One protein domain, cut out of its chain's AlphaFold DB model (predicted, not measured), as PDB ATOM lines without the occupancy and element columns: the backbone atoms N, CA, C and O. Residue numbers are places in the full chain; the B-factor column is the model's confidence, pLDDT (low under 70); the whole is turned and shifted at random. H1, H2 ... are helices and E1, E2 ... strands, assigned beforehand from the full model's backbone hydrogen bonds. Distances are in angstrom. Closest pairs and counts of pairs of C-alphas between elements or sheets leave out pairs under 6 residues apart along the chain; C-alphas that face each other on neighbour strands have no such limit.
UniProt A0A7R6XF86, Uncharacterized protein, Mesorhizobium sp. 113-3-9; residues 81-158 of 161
ATOM      1  N   TYR A  81      76.236  37.804   4.352       75.75
ATOM      2  CA  TYR A  81      76.143  38.906   5.287       75.75
ATOM      3  C   TYR A  81      77.477  39.641   5.396       75.75
ATOM      4  O   TYR A  81      78.571  39.068   5.324       75.75
ATOM      5  N   THR A  82      77.372  40.947   5.595       81.50
ATOM      6  CA  THR A  82      78.479  41.831   5.934       81.50
ATOM      7  C   THR A  82      78.279  42.310   7.358       81.50
ATOM      8  O   THR A  82      77.343  43.055   7.634       81.50
ATOM      9  N   LEU A  83      79.149  41.889   8.272       83.69
ATOM     10  CA  LEU A  83      79.136  42.385   9.644       83.69
ATOM     11  C   LEU A  83      80.090  43.566   9.748       83.69
ATOM     12  O   LEU A  83      81.252  43.485   9.359       83.69
ATOM     13  N   GLU A  84      79.606  44.676  10.276       83.94
ATOM     14  CA  GLU A  84      80.397  45.863  10.537       83.94
ATOM     15  C   GLU A  84      80.450  46.114  12.036       83.94
ATOM     16  O   GLU A  84      79.432  46.100  12.719       83.94
ATOM     17  N   TYR A  85      81.646  46.385  12.528       82.56
ATOM     18  CA  TYR A  85      81.973  46.564  13.930       82.56
ATOM     19  C   TYR A  85      82.527  47.973  14.102       82.56
ATOM     20  O   TYR A  85      83.390  48.380  13.321       82.56
ATOM     21  N   GLN A  86      82.062  48.723  15.093       80.31
ATOM     22  CA  GLN A  86      82.631  50.025  15.421       80.31
ATOM     23  C   GLN A  86      83.544  49.889  16.634       80.31
ATOM     24  O   GLN A  86      83.070  49.769  17.760       80.31
ATOM     25  N   ASP A  87      84.852  49.960  16.412       71.94
ATOM     26  CA  ASP A  87      85.858  49.975  17.473       71.94
ATOM     27  C   ASP A  87      86.569  51.333  17.470       71.94
ATOM     28  O   ASP A  87      87.156  51.732  16.469       71.94
ATOM     29  N   ASP A  88      86.449  52.094  18.559       64.75
ATOM     30  CA  ASP A  88      87.099  53.407  18.751       64.75
ATOM     31  C   ASP A  88      86.893  54.421  17.598       64.75
ATOM     32  O   ASP A  88      87.782  55.187  17.228       64.75
ATOM     33  N   GLY A  89      85.705  54.415  16.984       63.56
ATOM     34  CA  GLY A  89      85.382  55.268  15.832       63.56
ATOM     35  C   GLY A  89      85.897  54.743  14.487       63.56
ATOM     36  O   GLY A  89      85.572  55.321  13.447       63.56
ATOM     37  N   GLN A  90      86.627  53.627  14.475       68.50
ATOM     38  CA  GLN A  90      86.960  52.880  13.269       68.50
ATOM     39  C   GLN A  90      85.897  51.813  13.001       68.50
ATOM     40  O   GLN A  90      85.700  50.876  13.771       68.50
ATOM     41  N   ALA A  91      85.206  51.953  11.870       73.06
ATOM     42  CA  ALA A  91      84.311  50.920  11.373       73.06
ATOM     43  C   ALA A  91      85.134  49.839  10.659       73.06
ATOM     44  O   ALA A  91      85.700  50.086   9.591       73.06
ATOM     45  N   ARG A  92      85.199  48.638  11.233       74.62
ATOM     46  CA  ARG A  92      85.765  47.455  10.587       74.62
ATOM     47  C   ARG A  92      84.642  46.649   9.960       74.62
ATOM     48  O   ARG A  92      83.693  46.297  10.643       74.62
ATOM     49  N   GLN A  93      84.761  46.337   8.676       77.56
ATOM     50  CA  GLN A  93      83.772  45.526   7.968       77.56
ATOM     51  C   GLN A  93      84.356  44.145   7.677       77.56
ATOM     52  O   GLN A  93      85.497  44.027   7.226       77.56
ATOM     53  N   VAL A  94      83.574  43.109   7.945       76.25
ATOM     54  CA  VAL A  94      83.863  41.716   7.622       76.25
ATOM     55  C   VAL A  94      82.763  41.248   6.679       76.25
ATOM     56  O   VAL A  94      81.647  40.940   7.091       76.25
ATOM     57  N   ALA A  95      83.084  41.260   5.389       72.31
ATOM     58  CA  ALA A  95      82.213  40.760   4.334       72.31
ATOM     59  C   ALA A  95      82.425  39.254   4.118       72.31
ATOM     60  O   ALA A  95      83.499  38.721   4.403       72.31
ATOM     61  N   GLY A  96      81.411  38.582   3.569       64.00
ATOM     62  CA  GLY A  96      81.482  37.159   3.220       64.00
ATOM     63  C   GLY A  96      81.114  36.214   4.363       64.00
ATOM     64  O   GLY A  96      81.471  35.036   4.318       64.00
ATOM     65  N   ILE A  97      80.403  36.707   5.380       72.44
ATOM     66  CA  ILE A  97      79.890  35.867   6.461       72.44
ATOM     67  C   ILE A  97      78.712  35.062   5.912       72.44
ATOM     68  O   ILE A  97      77.722  35.617   5.441       72.44
ATOM     69  N   ARG A  98      78.833  33.736   5.960       70.06
ATOM     70  CA  ARG A  98      77.775  32.807   5.562       70.06
ATOM     71  C   ARG A  98      77.143  32.240   6.815       70.06
ATOM     72  O   ARG A  98      77.749  31.405   7.485       70.06
ATOM     73  N   LEU A  99      75.945  32.710   7.127       67.44
ATOM     74  CA  LEU A  99      75.166  32.216   8.253       67.44
ATOM     75  C   LEU A  99      73.896  31.534   7.738       67.44
ATOM     76  O   LEU A  99      73.367  31.929   6.703       67.44
ATOM     77  N   PRO A 100      73.422  30.483   8.427       66.25
ATOM     78  CA  PRO A 100      72.324  29.655   7.935       66.25
ATOM     79  C   PRO A 100      70.952  30.346   7.999       66.25
ATOM     80  O   PRO A 100      70.039  29.921   7.298       66.25
ATOM     81  N   HIS A 101      70.780  31.365   8.851       70.50
ATOM     82  CA  HIS A 101      69.549  32.152   8.973       70.50
ATOM     83  C   HIS A 101      69.798  33.487   9.689       70.50
ATOM     84  O   HIS A 101      70.759  33.618  10.449       70.50
ATOM     85  N   LEU A 102      68.865  34.436   9.539       67.50
ATOM     86  CA  LEU A 102      68.929  35.761  10.167       67.50
ATOM     87  C   LEU A 102      69.146  35.705  11.688       67.50
ATOM     88  O   LEU A 102      70.035  36.376  12.194       67.50
ATOM     89  N   ALA A 103      68.428  34.843  12.415       74.56
ATOM     90  CA  ALA A 103      68.621  34.761  13.870       74.56
ATOM     91  C   ALA A 103      70.050  34.332  14.294       74.56
ATOM     92  O   ALA A 103      70.490  34.676  15.385       74.56
ATOM     93  N   ALA A 104      70.810  33.634  13.437       78.12
ATOM     94  CA  ALA A 104      72.214  33.314  13.697       78.12
ATOM     95  C   ALA A 104      73.105  34.543  13.466       78.12
ATOM     96  O   ALA A 104      74.094  34.731  14.170       78.12
ATOM     97  N   VAL A 105      72.731  35.403  12.514       79.38
ATOM     98  CA  VAL A 105      73.348  36.719  12.294       79.38
ATOM     99  C   VAL A 105      73.113  37.618  13.495       79.38
ATOM    100  O   VAL A 105      74.064  38.201  14.001       79.38
ATOM    101  N   GLU A 106      71.882  37.694  13.989       80.56
ATOM    102  CA  GLU A 106      71.544  38.464  15.189       80.56
ATOM    103  C   GLU A 106      72.328  37.976  16.415       80.56
ATOM    104  O   GLU A 106      72.889  38.788  17.153       80.56
ATOM    105  N   GLU A 107      72.429  36.658  16.613       80.56
ATOM    106  CA  GLU A 107      73.185  36.086  17.730       80.56
ATOM    107  C   GLU A 107      74.691  36.370  17.629       80.56
ATOM    108  O   GLU A 107      75.308  36.744  18.629       80.56
ATOM    109  N   GLU A 108      75.283  36.265  16.436       80.62
ATOM    110  CA  GLU A 108      76.700  36.576  16.212       80.62
ATOM    111  C   GLU A 108      76.992  38.078  16.359       80.62
ATOM    112  O   GLU A 108      77.990  38.468  16.974       80.62
ATOM    113  N   VAL A 109      76.102  38.940  15.852       83.38
ATOM    114  CA  VAL A 109      76.170  40.400  16.031       83.38
ATOM    115  C   VAL A 109      76.145  40.742  17.512       83.38
ATOM    116  O   VAL A 109      77.005  41.492  17.974       83.38
ATOM    117  N   ARG A 110      75.212  40.157  18.271       83.44
ATOM    118  CA  ARG A 110      75.104  40.365  19.717       83.44
ATOM    119  C   ARG A 110      76.358  39.909  20.445       83.44
ATOM    120  O   ARG A 110      76.944  40.687  21.195       83.44
ATOM    121  N   ARG A 111      76.812  38.685  20.180       82.56
ATOM    122  CA  ARG A 111      78.009  38.121  20.810       82.56
ATOM    123  C   ARG A 111      79.250  38.967  20.531       82.56
ATOM    124  O   ARG A 111      80.053  39.199  21.431       82.56
ATOM    125  N   SER A 112      79.388  39.452  19.302       80.56
ATOM    126  CA  SER A 112      80.493  40.325  18.910       80.56
ATOM    127  C   SER A 112      80.396  41.716  19.540       80.56
ATOM    128  O   SER A 112      81.409  42.290  19.932       80.56
ATOM    129  N   ALA A 113      79.185  42.260  19.665       83.00
ATOM    130  CA  ALA A 113      78.940  43.540  20.320       83.00
ATOM    131  C   ALA A 113      79.282  43.482  21.817       83.00
ATOM    132  O   ALA A 113      79.912  44.399  22.343       83.00
ATOM    133  N   GLU A 114      78.941  42.380  22.489       83.56
ATOM    134  CA  GLU A 114      79.323  42.121  23.882       83.56
ATOM    135  C   GLU A 114      80.844  41.998  24.060       83.56
ATOM    136  O   GLU A 114      81.394  42.525  25.032       83.56
ATOM    137  N   ASP A 115      81.539  41.334  23.130       82.88
ATOM    138  CA  ASP A 115      83.002  41.212  23.158       82.88
ATOM    139  C   ASP A 115      83.685  42.584  23.023       82.88
ATOM    140  O   ASP A 115      84.540  42.934  23.840       82.88
ATOM    141  N   LEU A 116      83.221  43.413  22.079       79.12
ATOM    142  CA  LEU A 116      83.687  44.795  21.905       79.12
ATOM    143  C   LEU A 116      83.408  45.658  23.134       79.12
ATOM    144  O   LEU A 116      84.280  46.399  23.588       79.12
ATOM    145  N   TRP A 117      82.216  45.539  23.719       79.75
ATOM    146  CA  TRP A 117      81.868  46.248  24.947       79.75
ATOM    147  C   TRP A 117      82.773  45.840  26.114       79.75
ATOM    148  O   TRP A 117      83.322  46.704  26.802       79.75
ATOM    149  N   ARG A 118      83.021  44.538  26.307       81.19
ATOM    150  CA  ARG A 118      83.970  44.048  27.320       81.19
ATOM    151  C   ARG A 118      85.389  44.544  27.066       81.19
ATOM    152  O   ARG A 118      86.070  44.919  28.026       81.19
ATOM    153  N   ALA A 119      85.842  44.556  25.816       80.75
ATOM    154  CA  ALA A 119      87.150  45.086  25.447       80.75
ATOM    155  C   ALA A 119      87.248  46.589  25.755       80.75
ATOM    156  O   ALA A 119      88.241  47.036  26.336       80.75
ATOM    157  N   ALA A 120      86.204  47.362  25.457       79.19
ATOM    158  CA  ALA A 120      86.157  48.794  25.727       79.19
ATOM    159  C   ALA A 120      86.115  49.111  27.233       79.19
ATOM    160  O   ALA A 120      86.897  49.943  27.701       79.19
ATOM    161  N   LEU A 121      85.305  48.381  28.012       79.75
ATOM    162  CA  LEU A 121      85.278  48.472  29.477       79.75
ATOM    163  C   LEU A 121      86.633  48.114  30.098       79.75
ATOM    164  O   LEU A 121      87.092  48.800  31.010       79.75
ATOM    165  N   SER A 122      87.310  47.086  29.577       80.62
ATOM    166  CA  SER A 122      88.654  46.689  30.032       80.62
ATOM    167  C   SER A 122      89.703  47.773  29.766       80.62
ATOM    168  O   SER A 122      90.666  47.908  30.515       80.62
ATOM    169  N   ASN A 123      89.494  48.578  28.722       79.06
ATOM    170  CA  ASN A 123      90.294  49.762  28.407       79.06
ATOM    171  C   ASN A 123      89.795  51.034  29.118       79.06
ATOM    172  O   ASN A 123      90.275  52.130  28.821       79.06
ATOM    173  N   ASN A 124      88.847  50.901  30.053       75.88
ATOM    174  CA  ASN A 124      88.248  51.986  30.827       75.88
ATOM    175  C   ASN A 124      87.607  53.082  29.950       75.88
ATOM    176  O   ASN A 124      87.606  54.263  30.317       75.88
ATOM    177  N   ARG A 125      87.071  52.691  28.785       73.19
ATOM    178  CA  ARG A 125      86.346  53.562  27.851       73.19
ATOM    179  C   ARG A 125      84.858  53.237  27.857       73.19
ATOM    180  O   ARG A 125      84.462  52.096  28.067       73.19
ATOM    181  N   VAL A 126      84.049  54.255  27.568       70.75
ATOM    182  CA  VAL A 126      82.612  54.107  27.320       70.75
ATOM    183  C   VAL A 126      82.393  54.335  25.826       70.75
ATOM    184  O   VAL A 126      82.373  55.491  25.393       70.75
ATOM    185  N   PRO A 127      82.333  53.271  25.009       71.00
ATOM    186  CA  PRO A 127      82.072  53.427  23.588       71.00
ATOM    187  C   PRO A 127      80.641  53.954  23.409       71.00
ATOM    188  O   PRO A 127      79.732  53.607  24.162       71.00
ATOM    189  N   THR A 128      80.450  54.857  22.449       74.69
ATOM    190  CA  THR A 128      79.156  55.501  22.180       74.69
ATOM    191  C   THR A 128      78.800  55.325  20.710       74.69
ATOM    192  O   THR A 128      79.683  55.364  19.854       74.69
ATOM    193  N   GLY A 129      77.514  55.118  20.422       78.50
ATOM    194  CA  GLY A 129      77.027  54.789  19.080       78.50
ATOM    195  C   GLY A 129      76.675  53.309  18.924       78.50
ATOM    196  O   GLY A 129      76.280  52.656  19.894       78.50
ATOM    197  N   TRP A 130      76.820  52.799  17.702       80.94
ATOM    198  CA  TRP A 130      76.496  51.419  17.351       80.94
ATOM    199  C   TRP A 130      77.702  50.516  17.613       80.94
ATOM    200  O   TRP A 130      78.827  50.896  17.321       80.94
ATOM    201  N   ALA A 131      77.491  49.323  18.159       82.50
ATOM    202  CA  ALA A 131      78.570  48.374  18.413       82.50
ATOM    203  C   ALA A 131      78.842  47.524  17.179       82.50
ATOM    204  O   ALA A 131      79.948  47.518  16.634       82.50
ATOM    205  N   VAL A 132      77.806  46.829  16.715       84.56
ATOM    206  CA  VAL A 132      77.882  45.923  15.572       84.56
ATOM    207  C   VAL A 132      76.594  46.019  14.779       84.56
ATOM    208  O   VAL A 132      75.505  46.070  15.348       84.56
ATOM    209  N   ARG A 133      76.716  46.013  13.458       85.38
ATOM    210  CA  ARG A 133      75.597  45.964  12.522       85.38
ATOM    211  C   ARG A 133      75.852  44.891  11.479       85.38
ATOM    212  O   ARG A 133      76.916  44.862  10.872       85.38
ATOM    213  N   ALA A 134      74.883  44.021  11.253       82.06
ATOM    214  CA  ALA A 134      74.890  43.124  10.116       82.06
ATOM    215  C   ALA A 134      74.056  43.701   8.988       82.06
ATOM    216  O   ALA A 134      72.915  44.136   9.174       82.06
ATOM    217  N   ARG A 135      74.639  43.647   7.801       80.12
ATOM    218  CA  ARG A 135      73.977  43.926   6.545       80.12
ATOM    219  C   ARG A 135      73.828  42.646   5.757       80.12
ATOM    220  O   ARG A 135      74.752  41.841   5.706       80.12
ATOM    221  N   ASP A 136      72.676  42.481   5.142       77.44
ATOM    222  CA  ASP A 136      72.476  41.449   4.136       77.44
ATOM    223  C   ASP A 136      73.240  41.784   2.833       77.44
ATOM    224  O   ASP A 136      73.769  42.891   2.677       77.44
ATOM    225  N   ALA A 137      73.291  40.847   1.886       68.88
ATOM    226  CA  ALA A 137      73.837  41.000   0.541       68.88
ATOM    227  C   ALA A 137      73.270  42.222  -0.211       68.88
ATOM    228  O   ALA A 137      73.952  42.805  -1.055       68.88
ATOM    229  N   ASN A 138      72.052  42.655   0.126       63.66
ATOM    230  CA  ASN A 138      71.430  43.869  -0.413       63.66
ATOM    231  C   ASN A 138      71.904  45.175   0.264       63.66
ATOM    232  O   ASN A 138      71.465  46.264  -0.106       63.66
ATOM    233  N   GLY A 139      72.767  45.096   1.279       69.00
ATOM    234  CA  GLY A 139      73.228  46.242   2.071       69.00
ATOM    235  C   GLY A 139      72.216  46.741   3.109       69.00
ATOM    236  O   GLY A 139      72.463  47.750   3.772       69.00
ATOM    237  N   ILE A 140      71.090  46.042   3.270       73.88
ATOM    238  CA  ILE A 140      70.058  46.350   4.263       73.88
ATOM    239  C   ILE A 140      70.545  45.910   5.638       73.88
ATOM    240  O   ILE A 140      71.009  44.784   5.789       73.88
ATOM    241  N   ILE A 141      70.425  46.782   6.640       81.94
ATOM    242  CA  ILE A 141      70.735  46.435   8.029       81.94
ATOM    243  C   ILE A 141      69.654  45.476   8.521       81.94
ATOM    244  O   ILE A 141      68.513  45.881   8.730       81.94
ATOM    245  N   VAL A 142      70.025  44.211   8.673       79.88
ATOM    246  CA  VAL A 142      69.124  43.160   9.153       79.88
ATOM    247  C   VAL A 142      69.231  42.959  10.661       79.88
ATOM    248  O   VAL A 142      68.277  42.507  11.280       79.88
ATOM    249  N   ALA A 143      70.360  43.351  11.259       80.44
ATOM    250  CA  ALA A 143      70.561  43.377  12.703       80.44
ATOM    251  C   ALA A 143      71.498  44.530  13.078       80.44
ATOM    252  O   ALA A 143      72.481  44.785  12.382       80.44
ATOM    253  N   SER A 144      71.227  45.222  14.178       84.56
ATOM    254  CA  SER A 144      72.107  46.256  14.728       84.56
ATOM    255  C   SER A 144      71.990  46.239  16.240       84.56
ATOM    256  O   SER A 144      70.879  46.176  16.752       84.56
ATOM    257  N   ILE A 145      73.123  46.293  16.934       83.00
ATOM    258  CA  ILE A 145      73.174  46.462  18.385       83.00
ATOM    259  C   ILE A 145      73.979  47.705  18.708       83.00
ATOM    260  O   ILE A 145      75.110  47.873  18.242       83.00
ATOM    261  N   ASP A 146      73.393  48.556  19.544       85.25
ATOM    262  CA  ASP A 146      74.000  49.784  20.023       85.25
ATOM    263  C   ASP A 146      74.673  49.605  21.381       85.25
ATOM    264  O   ASP A 146      74.217  48.858  22.251       85.25
ATOM    265  N   TYR A 147      75.745  50.361  21.610       79.19
ATOM    266  CA  TYR A 147      76.412  50.389  22.908       79.19
ATOM    267  C   TYR A 147      75.489  50.906  24.016       79.19
ATOM    268  O   TYR A 147      75.587  50.465  25.156       79.19
ATOM    269  N   SER A 148      74.547  51.793  23.684       77.81
ATOM    270  CA  SER A 148      73.519  52.265  24.619       77.81
ATOM    271  C   SER A 148      72.524  51.174  25.022       77.81
ATOM    272  O   SER A 148      71.957  51.248  26.112       77.81
ATOM    273  N   GLU A 149      72.309  50.170  24.172       76.94
ATOM    274  CA  GLU A 149      71.457  49.019  24.477       76.94
ATOM    275  C   GLU A 149      72.189  48.042  25.404       76.94
ATOM    276  O   GLU A 149      71.655  47.646  26.439       76.94
ATOM    277  N   LEU A 150      73.469  47.770  25.125       74.62
ATOM    278  CA  LEU A 150      74.343  46.985  26.010       74.62
ATOM    279  C   LEU A 150      74.570  47.660  27.369       74.62
ATOM    280  O   LEU A 150      74.627  46.987  28.398       74.62
ATOM    281  N   GLN A 151      74.667  48.990  27.393       70.88
ATOM    282  CA  GLN A 151      74.787  49.763  28.625       70.88
ATOM    283  C   GLN A 151      73.532  49.638  29.489       70.88
ATOM    284  O   GLN A 151      73.657  49.482  30.699       70.88
ATOM    285  N   GLN A 152      72.342  49.711  28.888       66.81
ATOM    286  CA  GLN A 152      71.086  49.533  29.618       66.81
ATOM    287  C   GLN A 152      70.981  48.115  30.181       66.81
ATOM    288  O   GLN A 152      70.747  47.963  31.375       66.81
ATOM    289  N   LEU A 153      71.304  47.099  29.375       62.72
ATOM    290  CA  LEU A 153      71.288  45.699  29.804       62.72
ATOM    291  C   LEU A 153      72.288  45.410  30.943       62.72
ATOM    292  O   LEU A 153      72.008  44.618  31.837       62.72
ATOM    293  N   GLY A 154      73.451  46.071  30.934       55.47
ATOM    294  CA  GLY A 154      74.444  45.986  32.009       55.47
ATOM    295  C   GLY A 154      74.097  46.793  33.269       55.47
ATOM    296  O   GLY A 154      74.679  46.544  34.323       55.47
ATOM    297  N   VAL A 155      73.169  47.752  33.190       50.88
ATOM    298  CA  VAL A 155      72.671  48.509  34.355       50.88
ATOM    299  C   VAL A 155      71.652  47.689  35.152       50.88
ATOM    300  O   VAL A 155      71.620  47.810  36.378       50.88
ATOM    301  N   ASP A 156      70.883  46.815  34.499       46.31
ATOM    302  CA  ASP A 156      69.922  45.930  35.172       46.31
ATOM    303  C   ASP A 156      70.598  44.853  36.050       46.31
ATOM    304  O   ASP A 156      70.075  44.522  37.114       46.31
ATOM    305  N   ASP A 157      71.798  44.376  35.692       47.91
ATOM    306  CA  ASP A 157      72.578  43.421  36.512       47.91
ATOM    307  C   ASP A 157      73.210  44.087  37.757       47.91
ATOM    308  O   ASP A 157      73.446  43.446  38.777       47.91
ATOM    309  N   ALA A 158      73.415  45.410  37.732       46.56
ATOM    310  CA  ALA A 158      73.968  46.168  38.861       46.56
ATOM    311  C   ALA A 158      72.911  46.621  39.892       46.56
ATOM    312  O   ALA A 158      73.273  47.123  40.959       46.56
TER     313      ALA A 158
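Overview. This is residues 81 to 158 of the 161 residues of an uncharacterized protein of Mesorhizobium sp. 113-3-9 (UniProt A0A7R6XF86). A twisted antiparallel sheet, E2 E1 E3 E4, has the long helix H1 over one face, making two layers. H2 leads off at one end, where residues 152 to 158 stick out. With 78 residues printed, order E1 E2 H1 E3 E4 H2, class mixed, the whole is compact: radius of gyration of the C-alphas 12.5 A, spans 37 by 25 by 16 A.

Along the chain. E1 is residues 81 to 87, E2 90 to 98, E3 130 to 135, E4 141 to 146. H1, 102 to 122, is 30.1 A long; H2, 147 to 157, ends at C-alpha (72.578, 43.421, 36.512).

Arrangement. Between E1 and E3, N 84 and O 133 are within hydrogen-bond range, 2.8 A. H1 runs along the strands, height 8.2 A; E2, H1, E3 form a split strand-helix-strand unit, E1 between its strands, crossover right-handed. H1 touches H2 with residues 113 to 117 alone, about perpendicular at 77 degrees. O i to N i+4 pairs are within range throughout H1, 6 of 7 in H2.

Size, cuts and confidence. The printed part has no cut; pLDDT is under 70 at 17 residues.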